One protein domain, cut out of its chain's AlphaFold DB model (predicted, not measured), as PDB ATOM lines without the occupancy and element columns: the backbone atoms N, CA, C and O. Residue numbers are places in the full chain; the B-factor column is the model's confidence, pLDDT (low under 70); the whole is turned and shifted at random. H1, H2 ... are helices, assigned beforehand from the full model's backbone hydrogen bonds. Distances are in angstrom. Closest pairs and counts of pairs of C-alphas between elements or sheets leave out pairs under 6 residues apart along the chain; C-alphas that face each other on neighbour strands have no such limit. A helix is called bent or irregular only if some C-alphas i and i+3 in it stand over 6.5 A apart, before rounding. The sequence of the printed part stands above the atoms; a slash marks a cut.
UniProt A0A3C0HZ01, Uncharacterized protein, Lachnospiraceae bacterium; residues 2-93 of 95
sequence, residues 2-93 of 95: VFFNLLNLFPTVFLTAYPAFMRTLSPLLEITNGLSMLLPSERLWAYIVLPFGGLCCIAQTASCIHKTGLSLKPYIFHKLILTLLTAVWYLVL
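What this domain is: This is residues 2 to 93 of the 95 residues of an uncharacterized protein of Lachnospiraceae bacterium (UniProt A0A3C0HZ01). The longest helix, H7, runs along one border of a flat slab of helices with H5 beside it; H5 packs on irregular H3 in the middle, and short H1 and H2 lie on the far side of H3 from H7. H6 leads away from H3, and residues 64 to 69 stick out before the chain folds back into H7. The 92 printed residues have seven named helices, H1 to H7 in order, and no named strand: all helix, only just compact, close to loose, with a radius of gyration of the C-alphas of 14.5 A and spans of 42 by 39 by 17 A.

How they stand to each other: H7, residues 73 to 92, touches H5, residues 40 to 52, opposite ways at a shallow tilt of 34 degrees, only just short of steep; the closest C-alphas, of Phe 52 and Lys 79, are 4.8 A apart. The hub H3, residues 19 to 32, touches H5 with residues 26 to 30 alone, at a steep tilt of 52 degrees; the closest C-alphas are those of Pro 27 and Ala 46, 5.2 A. H3 also touches H6, residues 55 to 65, H4, residues 34 to 37, and H1, residues 2 to 6; the closest C-alphas are Leu 28 and Leu 55, 5.7 A, Ser 26 and Gly 34, 4.3 A, and Thr 32 and Asn 5, 6.1 A. H2, residues 9 to 15, and H3 form a hairpin and only just touch, with 3 pairs of C-alphas within 8 A, the closest Leu 15 and Met 22, 6.7 A. Every O i to N i+4 pair is within hydrogen-bond range in H1, H2, H6 and H7, against 5 of 10 in H3 and 5 of 9 in H5; H4 is too short for one.

Where its parts are: H7 measures 27.9 A, from C-alpha 73 at (10.086, 10.433, 13.155) to C-alpha 92 at (-4.828, -12.732, 8.606). H5 measures 20.5 A, H6 15.5 A and H3 15.1 A. H3 and H5 are irregular: C-alphas 28 and 31 are 8.3 A apart, and C-alphas 41 and 44 are 7.4 A apart.

The domain as a whole: The C-alphas farthest apart, of Ser 41 and Gly 69, are 42.8 A apart. The printed part has no cut and no long link. Confidence is under 70 at residues 2 to 9, 11 to 12 and 14 to 16.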
ATOM      1  N   VAL A   2      -5.888  24.089   1.423       65.50
ATOM      2  CA  VAL A   2      -6.019  24.640   0.045       65.50
ATOM      3  C   VAL A   2      -4.818  24.321  -0.863       65.50
ATOM      4  O   VAL A   2      -5.012  23.812  -1.958       65.50
ATOM      5  N   PHE A   3      -3.579  24.515  -0.392       68.25
ATOM      6  CA  PHE A   3      -2.368  24.230  -1.184       68.25
ATOM      7  C   PHE A   3      -2.265  22.767  -1.657       68.25
ATOM      8  O   PHE A   3      -1.924  22.499  -2.803       68.25
ATOM      9  N   PHE A   4      -2.620  21.806  -0.805       63.91
ATOM     10  CA  PHE A   4      -2.597  20.389  -1.178       63.91
ATOM     11  C   PHE A   4      -3.794  19.972  -2.038       63.91
ATOM     12  O   PHE A   4      -3.679  19.040  -2.823       63.91
ATOM     13  N   ASN A   5      -4.910  20.697  -1.949       63.53
ATOM     14  CA  ASN A   5      -6.005  20.570  -2.907       63.53
ATOM     15  C   ASN A   5      -5.602  21.106  -4.296       63.53
ATOM     16  O   ASN A   5      -6.032  20.566  -5.305       63.53
ATOM     17  N   LEU A   6      -4.709  22.103  -4.373       65.31
ATOM     18  CA  LEU A   6      -4.106  22.542  -5.641       65.31
ATOM     19  C   LEU A   6      -3.107  21.514  -6.195       65.31
ATOM     20  O   LEU A   6      -3.037  21.320  -7.405       65.31
ATOM     21  N   LEU A   7      -2.390  20.791  -5.326       66.38
ATOM     22  CA  LEU A   7      -1.521  19.678  -5.739       66.38
ATOM     23  C   LEU A   7      -2.287  18.509  -6.367       66.38
ATOM     24  O   LEU A   7      -1.668  17.674  -7.010       66.38
ATOM     25  N   ASN A   8      -3.614  18.473  -6.261       66.44
ATOM     26  CA  ASN A   8      -4.478  17.511  -6.940       66.44
ATOM     27  C   ASN A   8      -4.372  17.591  -8.482       66.44
ATOM     28  O   ASN A   8      -4.565  16.603  -9.194       66.44
ATOM     29  N   LEU A   9      -3.955  18.748  -9.011       67.62
ATOM     30  CA  LEU A   9      -3.637  18.903 -10.432       67.62
ATOM     31  C   LEU A   9      -2.393  18.103 -10.849       67.62
ATOM     32  O   LEU A   9      -2.313  17.647 -11.985       67.62
ATOM     33  N   PHE A  10      -1.424  17.914  -9.950       71.75
ATOM     34  CA  PHE A  10      -0.135  17.309 -10.291       71.75
ATOM     35  C   PHE A  10      -0.244  15.815 -10.663       71.75
ATOM     36  O   PHE A  10       0.213  15.463 -11.753       71.75
ATOM     37  N   PRO A  11      -0.896  14.937  -9.865       66.31
ATOM     38  CA  PRO A  11      -1.162  13.559 -10.271       66.31
ATOM     39  C   PRO A  11      -1.971  13.479 -11.564       66.31
ATOM     40  O   PRO A  11      -1.652  12.694 -12.454       66.31
ATOM     41  N   THR A  12      -2.979  14.341 -11.690       67.31
ATOM     42  CA  THR A  12      -3.895  14.351 -12.833       67.31
ATOM     43  C   THR A  12      -3.180  14.704 -14.143       67.31
ATOM     44  O   THR A  12      -3.446  14.088 -15.173       67.31
ATOM     45  N   VAL A  13      -2.241  15.655 -14.117       70.94
ATOM     46  CA  VAL A  13      -1.541  16.142 -15.318       70.94
ATOM     47  C   VAL A  13      -0.292  15.320 -15.651       70.94
ATOM     48  O   VAL A  13      -0.044  15.050 -16.821       70.94
ATOM     49  N   PHE A  14       0.499  14.914 -14.653       69.81
ATOM     50  CA  PHE A  14       1.809  14.288 -14.892       69.81
ATOM     51  C   PHE A  14       1.824  12.770 -14.719       69.81
ATOM     52  O   PHE A  14       2.651  12.091 -15.325       69.81
ATOM     53  N   LEU A  15       0.942  12.220 -13.883       68.56
ATOM     54  CA  LEU A  15       0.986  10.807 -13.499       68.56
ATOM     55  C   LEU A  15      -0.119   9.965 -14.155       68.56
ATOM     56  O   LEU A  15      -0.112   8.743 -14.023       68.56
ATOM     57  N   THR A  16      -0.991  10.580 -14.960       68.44
ATOM     58  CA  THR A  16      -1.928   9.889 -15.866       68.44
ATOM     59  C   THR A  16      -1.219   8.956 -16.849       68.44
ATOM     60  O   THR A  16      -1.778   7.927 -17.221       68.44
ATOM     61  N   ALA A  17       0.036   9.250 -17.209       75.81
ATOM     62  CA  ALA A  17       0.868   8.388 -18.049       75.81
ATOM     63  C   ALA A  17       1.271   7.054 -17.379       75.81
ATOM     64  O   ALA A  17       1.683   6.125 -18.071       75.81
ATOM     65  N   TYR A  18       1.133   6.929 -16.051       79.62
ATOM     66  CA  TYR A  18       1.553   5.752 -15.280       79.62
ATOM     67  C   TYR A  18       0.421   5.234 -14.371       79.62
ATOM     68  O   TYR A  18       0.505   5.322 -13.140       79.62
ATOM     69  N   PRO A  19      -0.643   4.646 -14.947       75.44
ATOM     70  CA  PRO A  19      -1.851   4.274 -14.208       75.44
ATOM     71  C   PRO A  19      -1.607   3.210 -13.127       75.44
ATOM     72  O   PRO A  19      -2.231   3.256 -12.068       75.44
ATOM     73  N   ALA A  20      -0.677   2.275 -13.349       78.56
ATOM     74  CA  ALA A  20      -0.327   1.254 -12.359       78.56
ATOM     75  C   ALA A  20       0.350   1.861 -11.117       78.56
ATOM     76  O   ALA A  20      -0.020   1.549  -9.989       78.56
ATOM     77  N   PHE A  21       1.289   2.788 -11.328       79.38
ATOM     78  CA  PHE A  21       1.979   3.494 -10.250       79.38
ATOM     79  C   PHE A  21       1.018   4.377  -9.444       79.38
ATOM     80  O   PHE A  21       1.061   4.401  -8.211       79.38
ATOM     81  N   MET A  22       0.088   5.047 -10.131       78.69
ATOM     82  CA  MET A  22      -0.965   5.828  -9.483       78.69
ATOM     83  C   MET A  22      -1.888   4.985  -8.615       78.69
ATOM     84  O   MET A  22      -2.234   5.416  -7.519       78.69
ATOM     85  N   ARG A  23      -2.237   3.767  -9.039       79.81
ATOM     86  CA  ARG A  23      -3.073   2.868  -8.231       79.81
ATOM     87  C   ARG A  23      -2.380   2.441  -6.943       79.81
ATOM     88  O   ARG A  23      -3.016   2.462  -5.894       79.81
ATOM     89  N   THR A  24      -1.077   2.172  -6.962       82.50
ATOM     90  CA  THR A  24      -0.331   1.859  -5.731       82.50
ATOM     91  C   THR A  24      -0.296   3.041  -4.757       82.50
ATOM     92  O   THR A  24      -0.498   2.851  -3.559       82.50
ATOM     93  N   LEU A  25      -0.093   4.262  -5.262       81.69
ATOM     94  CA  LEU A  25      -0.037   5.485  -4.449       81.69
ATOM     95  C   LEU A  25      -1.409   6.080  -4.110       81.69
ATOM     96  O   LEU A  25      -1.492   6.985  -3.282       81.69
ATOM     97  N   SER A  26      -2.479   5.582  -4.722       83.25
ATOM     98  CA  SER A  26      -3.831   6.127  -4.592       83.25
ATOM     99  C   SER A  26      -4.314   6.329  -3.148       83.25
ATOM    100  O   SER A  26      -4.894   7.389  -2.894       83.25
ATOM    101  N   PRO A  27      -4.027   5.445  -2.164       83.62
ATOM    102  CA  PRO A  27      -4.472   5.670  -0.788       83.62
ATOM    103  C   PRO A  27      -3.672   6.781  -0.093       83.62
ATOM    104  O   PRO A  27      -4.178   7.461   0.791       83.62
ATOM    105  N   LEU A  28      -2.430   7.021  -0.527       84.19
ATOM    106  CA  LEU A  28      -1.579   8.111  -0.035       84.19
ATOM    107  C   LEU A  28      -1.971   9.476  -0.630       84.19
ATOM    108  O   LEU A  28      -1.574  10.527  -0.118       84.19
ATOM    109  N   LEU A  29      -2.765   9.449  -1.701       82.50
ATOM    110  CA  LEU A  29      -3.306  10.583  -2.444       82.50
ATOM    111  C   LEU A  29      -4.780  10.852  -2.088       82.50
ATOM    112  O   LEU A  29      -5.521  11.426  -2.883       82.50
ATOM    113  N   GLU A  30      -5.215  10.464  -0.887       77.25
ATOM    114  CA  GLU A  30      -6.597  10.598  -0.401       77.25
ATOM    115  C   GLU A  30      -7.171  12.015  -0.581       77.25
ATOM    116  O   GLU A  30      -8.224  12.192  -1.187       77.25
ATOM    117  N   ILE A  31      -6.439  13.043  -0.132       73.69
ATOM    118  CA  ILE A  31      -6.866  14.452  -0.239       73.69
ATOM    119  C   ILE A  31      -6.829  14.959  -1.691       73.69
ATOM    120  O   ILE A  31      -7.477  15.949  -2.021       73.69
ATOM    121  N   THR A  32      -6.103  14.266  -2.568       74.94
ATOM    122  CA  THR A  32      -6.029  14.542  -4.004       74.94
ATOM    123  C   THR A  32      -6.876  13.556  -4.816       74.94
ATOM    124  O   THR A  32      -6.473  13.104  -5.880       74.94
ATOM    125  N   ASN A  33      -8.028  13.149  -4.281       73.75
ATOM    126  CA  ASN A  33      -9.005  12.295  -4.961       73.75
ATOM    127  C   ASN A  33      -8.464  10.947  -5.492       73.75
ATOM    128  O   ASN A  33      -9.112  10.304  -6.319       73.75
ATOM    129  N   GLY A  34      -7.306  10.479  -5.008       76.19
ATOM    130  CA  GLY A  34      -6.656   9.256  -5.490       76.19
ATOM    131  C   GLY A  34      -7.522   8.014  -5.291       76.19
ATOM    132  O   GLY A  34      -7.499   7.107  -6.117       76.19
ATOM    133  N   LEU A  35      -8.373   8.014  -4.260       81.75
ATOM    134  CA  LEU A  35      -9.298   6.916  -3.976       81.75
ATOM    135  C   LEU A  35     -10.317   6.652  -5.086       81.75
ATOM    136  O   LEU A  35     -10.738   5.512  -5.261       81.75
ATOM    137  N   SER A  36     -10.676   7.676  -5.867       79.06
ATOM    138  CA  SER A  36     -11.582   7.525  -7.013       79.06
ATOM    139  C   SER A  36     -10.989   6.674  -8.146       79.06
ATOM    140  O   SER A  36     -11.726   6.207  -9.010       79.06
ATOM    141  N   MET A  37      -9.670   6.446  -8.130       77.19
ATOM    142  CA  MET A  37      -8.954   5.661  -9.137       77.19
ATOM    143  C   MET A  37      -8.846   4.168  -8.798       77.19
ATOM    144  O   MET A  37      -8.431   3.393  -9.663       77.19
ATOM    145  N   LEU A  38      -9.171   3.745  -7.567       82.25
ATOM    146  CA  LEU A  38      -9.138   2.321  -7.216       82.25
ATOM    147  C   LEU A  38     -10.329   1.584  -7.817       82.25
ATOM    148  O   LEU A  38     -11.471   2.045  -7.759       82.25
ATOM    149  N   LEU A  39     -10.072   0.369  -8.301       83.31
ATOM    150  CA  LEU A  39     -11.154  -0.529  -8.680       83.31
ATOM    151  C   LEU A  39     -11.818  -1.160  -7.448       83.31
ATOM    152  O   LEU A  39     -11.189  -1.301  -6.396       83.31
ATOM    153  N   PRO A  40     -13.077  -1.627  -7.570       81.25
ATOM    154  CA  PRO A  40     -13.783  -2.310  -6.489       81.25
ATOM    155  C   PRO A  40     -13.015  -3.487  -5.872       81.25
ATOM    156  O   PRO A  40     -13.177  -3.730  -4.676       81.25
ATOM    157  N   SER A  41     -12.197  -4.183  -6.670       82.56
ATOM    158  CA  SER A  41     -11.332  -5.300  -6.263       82.56
ATOM    159  C   SER A  41     -10.101  -4.874  -5.457       82.56
ATOM    160  O   SER A  41      -9.506  -5.699  -4.777       82.56
ATOM    161  N   GLU A  42      -9.726  -3.594  -5.491       83.31
ATOM    162  CA  GLU A  42      -8.538  -3.051  -4.822       83.31
ATOM    163  C   GLU A  42      -8.878  -2.297  -3.533       83.31
ATOM    164  O   GLU A  42      -7.994  -1.760  -2.873       83.31
ATOM    165  N   ARG A  43     -10.152  -2.275  -3.120       83.75
ATOM    166  CA  ARG A  43     -10.587  -1.594  -1.888       83.75
ATOM    167  C   ARG A  43      -9.847  -2.069  -0.636       83.75
ATOM    168  O   ARG A  43      -9.598  -1.262   0.252       83.75
ATOM    169  N   LEU A  44      -9.436  -3.339  -0.595       86.38
ATOM    170  CA  LEU A  44      -8.618  -3.880   0.493       86.38
ATOM    171  C   LEU A  44      -7.290  -3.121   0.640       86.38
ATOM    172  O   LEU A  44      -6.872  -2.813   1.751       86.38
ATOM    173  N   TRP A  45      -6.661  -2.758  -0.482       85.12
ATOM    174  CA  TRP A  45      -5.430  -1.967  -0.487       85.12
ATOM    175  C   TRP A  45      -5.651  -0.583   0.123       85.12
ATOM    176  O   TRP A  45      -4.862  -0.141   0.957       85.12
ATOM    177  N   ALA A  46      -6.764   0.071  -0.227       87.44
ATOM    178  CA  ALA A  46      -7.137   1.334   0.399       87.44
ATOM    179  C   ALA A  46      -7.330   1.170   1.911       87.44
ATOM    180  O   ALA A  46      -6.752   1.950   2.658       87.44
ATOM    181  N   TYR A  47      -8.052   0.144   2.376       87.12
ATOM    182  CA  TYR A  47      -8.271  -0.076   3.812       87.12
ATOM    183  C   TYR A  47      -6.983  -0.312   4.603       87.12
ATOM    184  O   TYR A  47      -6.878   0.143   5.739       87.12
ATOM    185  N   ILE A  48      -5.997  -0.975   4.001       89.06
ATOM    186  CA  ILE A  48      -4.708  -1.236   4.643       89.06
ATOM    187  C   ILE A  48      -3.856   0.033   4.729       89.06
ATOM    188  O   ILE A  48      -3.232   0.273   5.759       89.06
ATOM    189  N   VAL A  49      -3.825   0.847   3.671       89.38
ATOM    190  CA  VAL A  49      -2.873   1.964   3.540       89.38
ATOM    191  C   VAL A  49      -3.443   3.308   4.012       89.38
ATOM    192  O   VAL A  49      -2.675   4.148   4.477       89.38
ATOM    193  N   LEU A  50      -4.765   3.519   3.989       87.19
ATOM    194  CA  LEU A  50      -5.404   4.745   4.511       87.19
ATOM    195  C   LEU A  50      -4.971   5.135   5.936       87.19
ATOM    196  O   LEU A  50      -4.724   6.317   6.175       87.19
ATOM    197  N   PRO A  51      -4.858   4.196   6.897       85.19
ATOM    198  CA  PRO A  51      -4.464   4.511   8.270       85.19
ATOM    199  C   PRO A  51      -3.087   5.175   8.382       85.19
ATOM    200  O   PRO A  51      -2.881   6.004   9.280       85.19
ATOM    201  N   PHE A  52      -2.167   4.882   7.451       87.25
ATOM    202  CA  PHE A  52      -0.886   5.588   7.328       87.25
ATOM    203  C   PHE A  52      -1.101   7.103   7.189       87.25
ATOM    204  O   PHE A  52      -0.387   7.910   7.787       87.25
ATOM    205  N   GLY A  53      -2.171   7.483   6.494       80.00
ATOM    206  CA  GLY A  53      -2.545   8.849   6.172       80.00
ATOM    207  C   GLY A  53      -1.946   9.309   4.847       80.00
ATOM    208  O   GLY A  53      -0.890   8.849   4.413       80.00
ATOM    209  N   GLY A  54      -2.620  10.262   4.205       82.88
ATOM    210  CA  GLY A  54      -2.122  10.851   2.968       82.88
ATOM    211  C   GLY A  54      -0.826  11.646   3.159       82.88
ATOM    212  O   GLY A  54      -0.576  12.224   4.222       82.88
ATOM    213  N   LEU A  55      -0.036  11.772   2.088       82.31
ATOM    214  CA  LEU A  55       1.196  12.583   2.067       82.31
ATOM    215  C   LEU A  55       0.935  14.034   2.509       82.31
ATOM    216  O   LEU A  55       1.748  14.653   3.193       82.31
ATOM    217  N   CYS A  56      -0.252  14.544   2.178       80.75
ATOM    218  CA  CYS A  56      -0.760  15.840   2.613       80.75
ATOM    219  C   CYS A  56      -0.854  15.964   4.145       80.75
ATOM    220  O   CYS A  56      -0.471  16.988   4.709       80.75
ATOM    221  N   CYS A  57      -1.343  14.938   4.844       79.69
ATOM    222  CA  CYS A  57      -1.435  14.955   6.306       79.69
ATOM    223  C   CYS A  57      -0.046  14.957   6.948       79.69
ATOM    224  O   CYS A  57       0.186  15.731   7.872       79.69
ATOM    225  N   ILE A  58       0.897  14.184   6.406       85.69
ATOM    226  CA  ILE A  58       2.283  14.147   6.893       85.69
ATOM    227  C   ILE A  58       2.946  15.518   6.734       85.69
ATOM    228  O   ILE A  58       3.539  16.034   7.683       85.69
ATOM    229  N   ALA A  59       2.812  16.141   5.563       85.25
ATOM    230  CA  ALA A  59       3.375  17.463   5.304       85.25
ATOM    231  C   ALA A  59       2.716  18.562   6.159       85.25
ATOM    232  O   ALA A  59       3.400  19.471   6.630       85.25
ATOM    233  N   GLN A  60       1.409  18.459   6.427       85.50
ATOM    234  CA  GLN A  60       0.718  19.362   7.353       85.50
ATOM    235  C   GLN A  60       1.226  19.190   8.788       85.50
ATOM    236  O   GLN A  60       1.567  20.183   9.425       85.50
ATOM    237  N   THR A  61       1.358  17.956   9.281       87.56
ATOM    238  CA  THR A  61       1.945  17.694  10.603       87.56
ATOM    239  C   THR A  61       3.371  18.231  10.684       87.56
ATOM    240  O   THR A  61       3.694  18.917  11.650       87.56
ATOM    241  N   ALA A  62       4.191  18.008   9.651       86.88
ATOM    242  CA  ALA A  62       5.547  18.545   9.563       86.88
ATOM    243  C   ALA A  62       5.568  20.079   9.657       86.88
ATOM    244  O   ALA A  62       6.360  20.632  10.415       86.88
ATOM    245  N   SER A  63       4.663  20.764   8.953       85.94
ATOM    246  CA  SER A  63       4.541  22.225   9.011       85.94
ATOM    247  C   SER A  63       4.112  22.725  10.393       85.94
ATOM    248  O   SER A  63       4.616  23.753  10.842       85.94
ATOM    249  N   CYS A  64       3.201  22.023  11.071       87.88
ATOM    250  CA  CYS A  64       2.730  22.405  12.405       87.88
ATOM    251  C   CYS A  64       3.827  22.262  13.470       87.88
ATOM    252  O   CYS A  64       3.932  23.108  14.355       87.88
ATOM    253  N   ILE A  65       4.657  21.217  13.385       89.38
ATOM    254  CA  ILE A  65       5.709  20.938  14.379       89.38
ATOM    255  C   ILE A  65       7.063  21.578  14.046       89.38
ATOM    256  O   ILE A  65       7.971  21.562  14.872       89.38
ATOM    257  N   HIS A  66       7.217  22.177  12.860       83.75
ATOM    258  CA  HIS A  66       8.493  22.734  12.394       83.75
ATOM    259  C   HIS A  66       9.120  23.746  13.371       83.75
ATOM    260  O   HIS A  66      10.340  23.846  13.460       83.75
ATOM    261  N   LYS A  67       8.297  24.476  14.134       85.81
ATOM    262  CA  LYS A  67       8.745  25.501  15.093       85.81
ATOM    263  C   LYS A  67       8.732  25.052  16.556       85.81
ATOM    264  O   LYS A  67       9.031  25.857  17.430       85.81
ATOM    265  N   THR A  68       8.376  23.803  16.842       85.75
ATOM    266  CA  THR A  68       8.191  23.316  18.220       85.75
ATOM    267  C   THR A  68       9.343  22.440  18.715       85.75
ATOM    268  O   THR A  68       9.304  21.971  19.848       85.75
ATOM    269  N   GLY A  69      10.365  22.190  17.884       84.00
ATOM    270  CA  GLY A  69      11.498  21.309  18.212       84.00
ATOM    271  C   GLY A  69      11.147  19.813  18.244       84.00
ATOM    272  O   GLY A  69      12.014  18.975  18.481       84.00
ATOM    273  N   LEU A  70       9.885  19.464  17.982       85.19
ATOM    274  CA  LEU A  70       9.401  18.089  17.912       85.19
ATOM    275  C   LEU A  70       9.802  17.439  16.583       85.19
ATOM    276  O   LEU A  70       9.711  18.036  15.511       85.19
ATOM    277  N   SER A  71      10.222  16.177  16.651       87.50
ATOM    278  CA  SER A  71      10.620  15.408  15.471       87.50
ATOM    279  C   SER A  71       9.418  14.704  14.830       87.50
ATOM    280  O   SER A  71       8.547  14.181  15.522       87.50
ATOM    281  N   LEU A  72       9.411  14.616  13.496       89.50
ATOM    282  CA  LEU A  72       8.392  13.890  12.723       89.50
ATOM    283  C   LEU A  72       8.580  12.359  12.764       89.50
ATOM    284  O   LEU A  72       7.675  11.609  12.403       89.50
ATOM    285  N   LYS A  73       9.746  11.866  13.205       89.25
ATOM    286  CA  LYS A  73      10.086  10.433  13.155       89.25
ATOM    287  C   LYS A  73       9.141   9.551  13.992       89.25
ATOM    288  O   LYS A  73       8.652   8.570  13.435       89.25
ATOM    289  N   PRO A  74       8.819   9.879  15.263       90.31
ATOM    290  CA  PRO A  74       7.865   9.105  16.058       90.31
ATOM    291  C   PRO A  74       6.485   9.055  15.409       90.31
ATOM    292  O   PRO A  74       5.854   8.006  15.385       90.31
ATOM    293  N   TYR A  75       6.041  10.169  14.821       89.81
ATOM    294  CA  TYR A  75       4.763  10.232  14.120       89.81
ATOM    295  C   TYR A  75       4.715   9.245  12.945       89.81
ATOM    296  O   TYR A  75       3.793   8.433  12.868       89.81
ATOM    297  N   ILE A  76       5.735   9.248  12.077       90.94
ATOM    298  CA  ILE A  76       5.822   8.301  10.952       90.94
ATOM    299  C   ILE A  76       5.911   6.859  11.466       90.94
ATOM    300  O   ILE A  76       5.249   5.977  10.928       90.94
ATOM    301  N   PHE A  77       6.676   6.614  12.529       92.50
ATOM    302  CA  PHE A  77       6.807   5.284  13.122       92.50
ATOM    303  C   PHE A  77       5.465   4.742  13.634       92.50
ATOM    304  O   PHE A  77       5.081   3.628  13.285       92.50
ATOM    305  N   HIS A  78       4.695   5.546  14.372       91.50
ATOM    306  CA  HIS A  78       3.355   5.158  14.815       91.50
ATOM    307  C   HIS A  78       2.407   4.895  13.640       91.50
ATOM    308  O   HIS A  78       1.641   3.933  13.678       91.50
ATOM    309  N   LYS A  79       2.486   5.699  12.573       91.50
ATOM    310  CA  LYS A  79       1.711   5.475  11.345       91.50
ATOM    311  C   LYS A  79       2.081   4.163  10.651       91.50
ATOM    312  O   LYS A  79       1.182   3.450  10.213       91.50
ATOM    313  N   LEU A  80       3.366   3.810  10.594       92.19
ATOM    314  CA  LEU A  80       3.823   2.534  10.032       92.19
ATOM    315  C   LEU A  80       3.298   1.338  10.833       92.19
ATOM    316  O   LEU A  80       2.766   0.405  10.238       92.19
ATOM    317  N   ILE A  81       3.384   1.383  12.167       94.38
ATOM    318  CA  ILE A  81       2.857   0.311  13.028       94.38
ATOM    319  C   ILE A  81       1.349   0.163  12.853       94.38
ATOM    320  O   ILE A  81       0.861  -0.954  12.725       94.38
ATOM    321  N   LEU A  82       0.615   1.278  12.819       92.44
ATOM    322  CA  LEU A  82      -0.831   1.253  12.621       92.44
ATOM    323  C   LEU A  82      -1.193   0.602  11.283       92.44
ATOM    324  O   LEU A  82      -2.043  -0.277  11.244       92.44
ATOM    325  N   THR A  83      -0.492   0.978  10.213       92.00
ATOM    326  CA  THR A  83      -0.672   0.403   8.867       92.00
ATOM    327  C   THR A  83      -0.398  -1.099   8.863       92.00
ATOM    328  O   THR A  83      -1.164  -1.869   8.291       92.00
ATOM    329  N   LEU A  84       0.667  -1.537   9.544       92.56
ATOM    330  CA  LEU A  84       1.001  -2.954   9.680       92.56
ATOM    331  C   LEU A  84      -0.078  -3.716  10.456       92.56
ATOM    332  O   LEU A  84      -0.493  -4.790  10.032       92.56
ATOM    333  N   LEU A  85      -0.560  -3.158  11.568       92.81
ATOM    334  CA  LEU A  85      -1.627  -3.763  12.359       92.81
ATOM    335  C   LEU A  85      -2.916  -3.892  11.539       92.81
ATOM    336  O   LEU A  85      -3.572  -4.930  11.584       92.81
ATOM    337  N   THR A  86      -3.246  -2.877  10.740       91.38
ATOM    338  CA  THR A  86      -4.386  -2.924   9.824       91.38
ATOM    339  C   THR A  86      -4.189  -3.958   8.711       91.38
ATOM    340  O   THR A  86      -5.131  -4.673   8.378       91.38
ATOM    341  N   ALA A  87      -2.972  -4.107   8.179       90.62
ATOM    342  CA  ALA A  87      -2.648  -5.165   7.221       90.62
ATOM    343  C   ALA A  87      -2.869  -6.557   7.823       90.62
ATOM    344  O   ALA A  87      -3.518  -7.395   7.205       90.62
ATOM    345  N   VAL A  88      -2.382  -6.792   9.045       91.31
ATOM    346  CA  VAL A  88      -2.596  -8.056   9.765       91.31
ATOM    347  C   VAL A  88      -4.086  -8.299   9.988       91.31
ATOM    348  O   VAL A  88      -4.564  -9.400   9.729       91.31
ATOM    349  N   TRP A  89      -4.831  -7.273  10.402       90.31
ATOM    350  CA  TRP A  89      -6.270  -7.382  10.625       90.31
ATOM    351  C   TRP A  89      -7.020  -7.830   9.368       90.31
ATOM    352  O   TRP A  89      -7.798  -8.771   9.430       90.31
ATOM    353  N   TYR A  90      -6.771  -7.199   8.220       88.19
ATOM    354  CA  TYR A  90      -7.509  -7.507   6.992       88.19
ATOM    355  C   TYR A  90      -6.998  -8.730   6.217       88.19
ATOM    356  O   TYR A  90      -7.747  -9.267   5.406       88.19
ATOM    357  N   LEU A  91      -5.741  -9.151   6.406       87.44
ATOM    358  CA  LEU A  91      -5.146 -10.269   5.656       87.44
ATOM    359  C   LEU A  91      -5.107 -11.588   6.432       87.44
ATOM    360  O   LEU A  91      -5.091 -12.646   5.809       87.44
ATOM    361  N   VAL A  92      -5.033 -11.539   7.765       85.75
ATOM    362  CA  VAL A  92      -4.828 -12.732   8.606       85.75
ATOM    363  C   VAL A  92      -6.097 -13.125   9.349       85.75
ATOM    364  O   VAL A  92      -6.344 -14.315   9.537       85.75
ATOM    365  N   LEU A  93      -6.907 -12.155   9.779       75.75
ATOM    366  CA  LEU A  93      -8.163 -12.468  10.448       75.75
ATOM    367  C   LEU A  93      -9.246 -12.715   9.390       75.75
ATOM    368  O   LEU A  93      -9.435 -11.871   8.514       75.75
TER     369      LEU A  93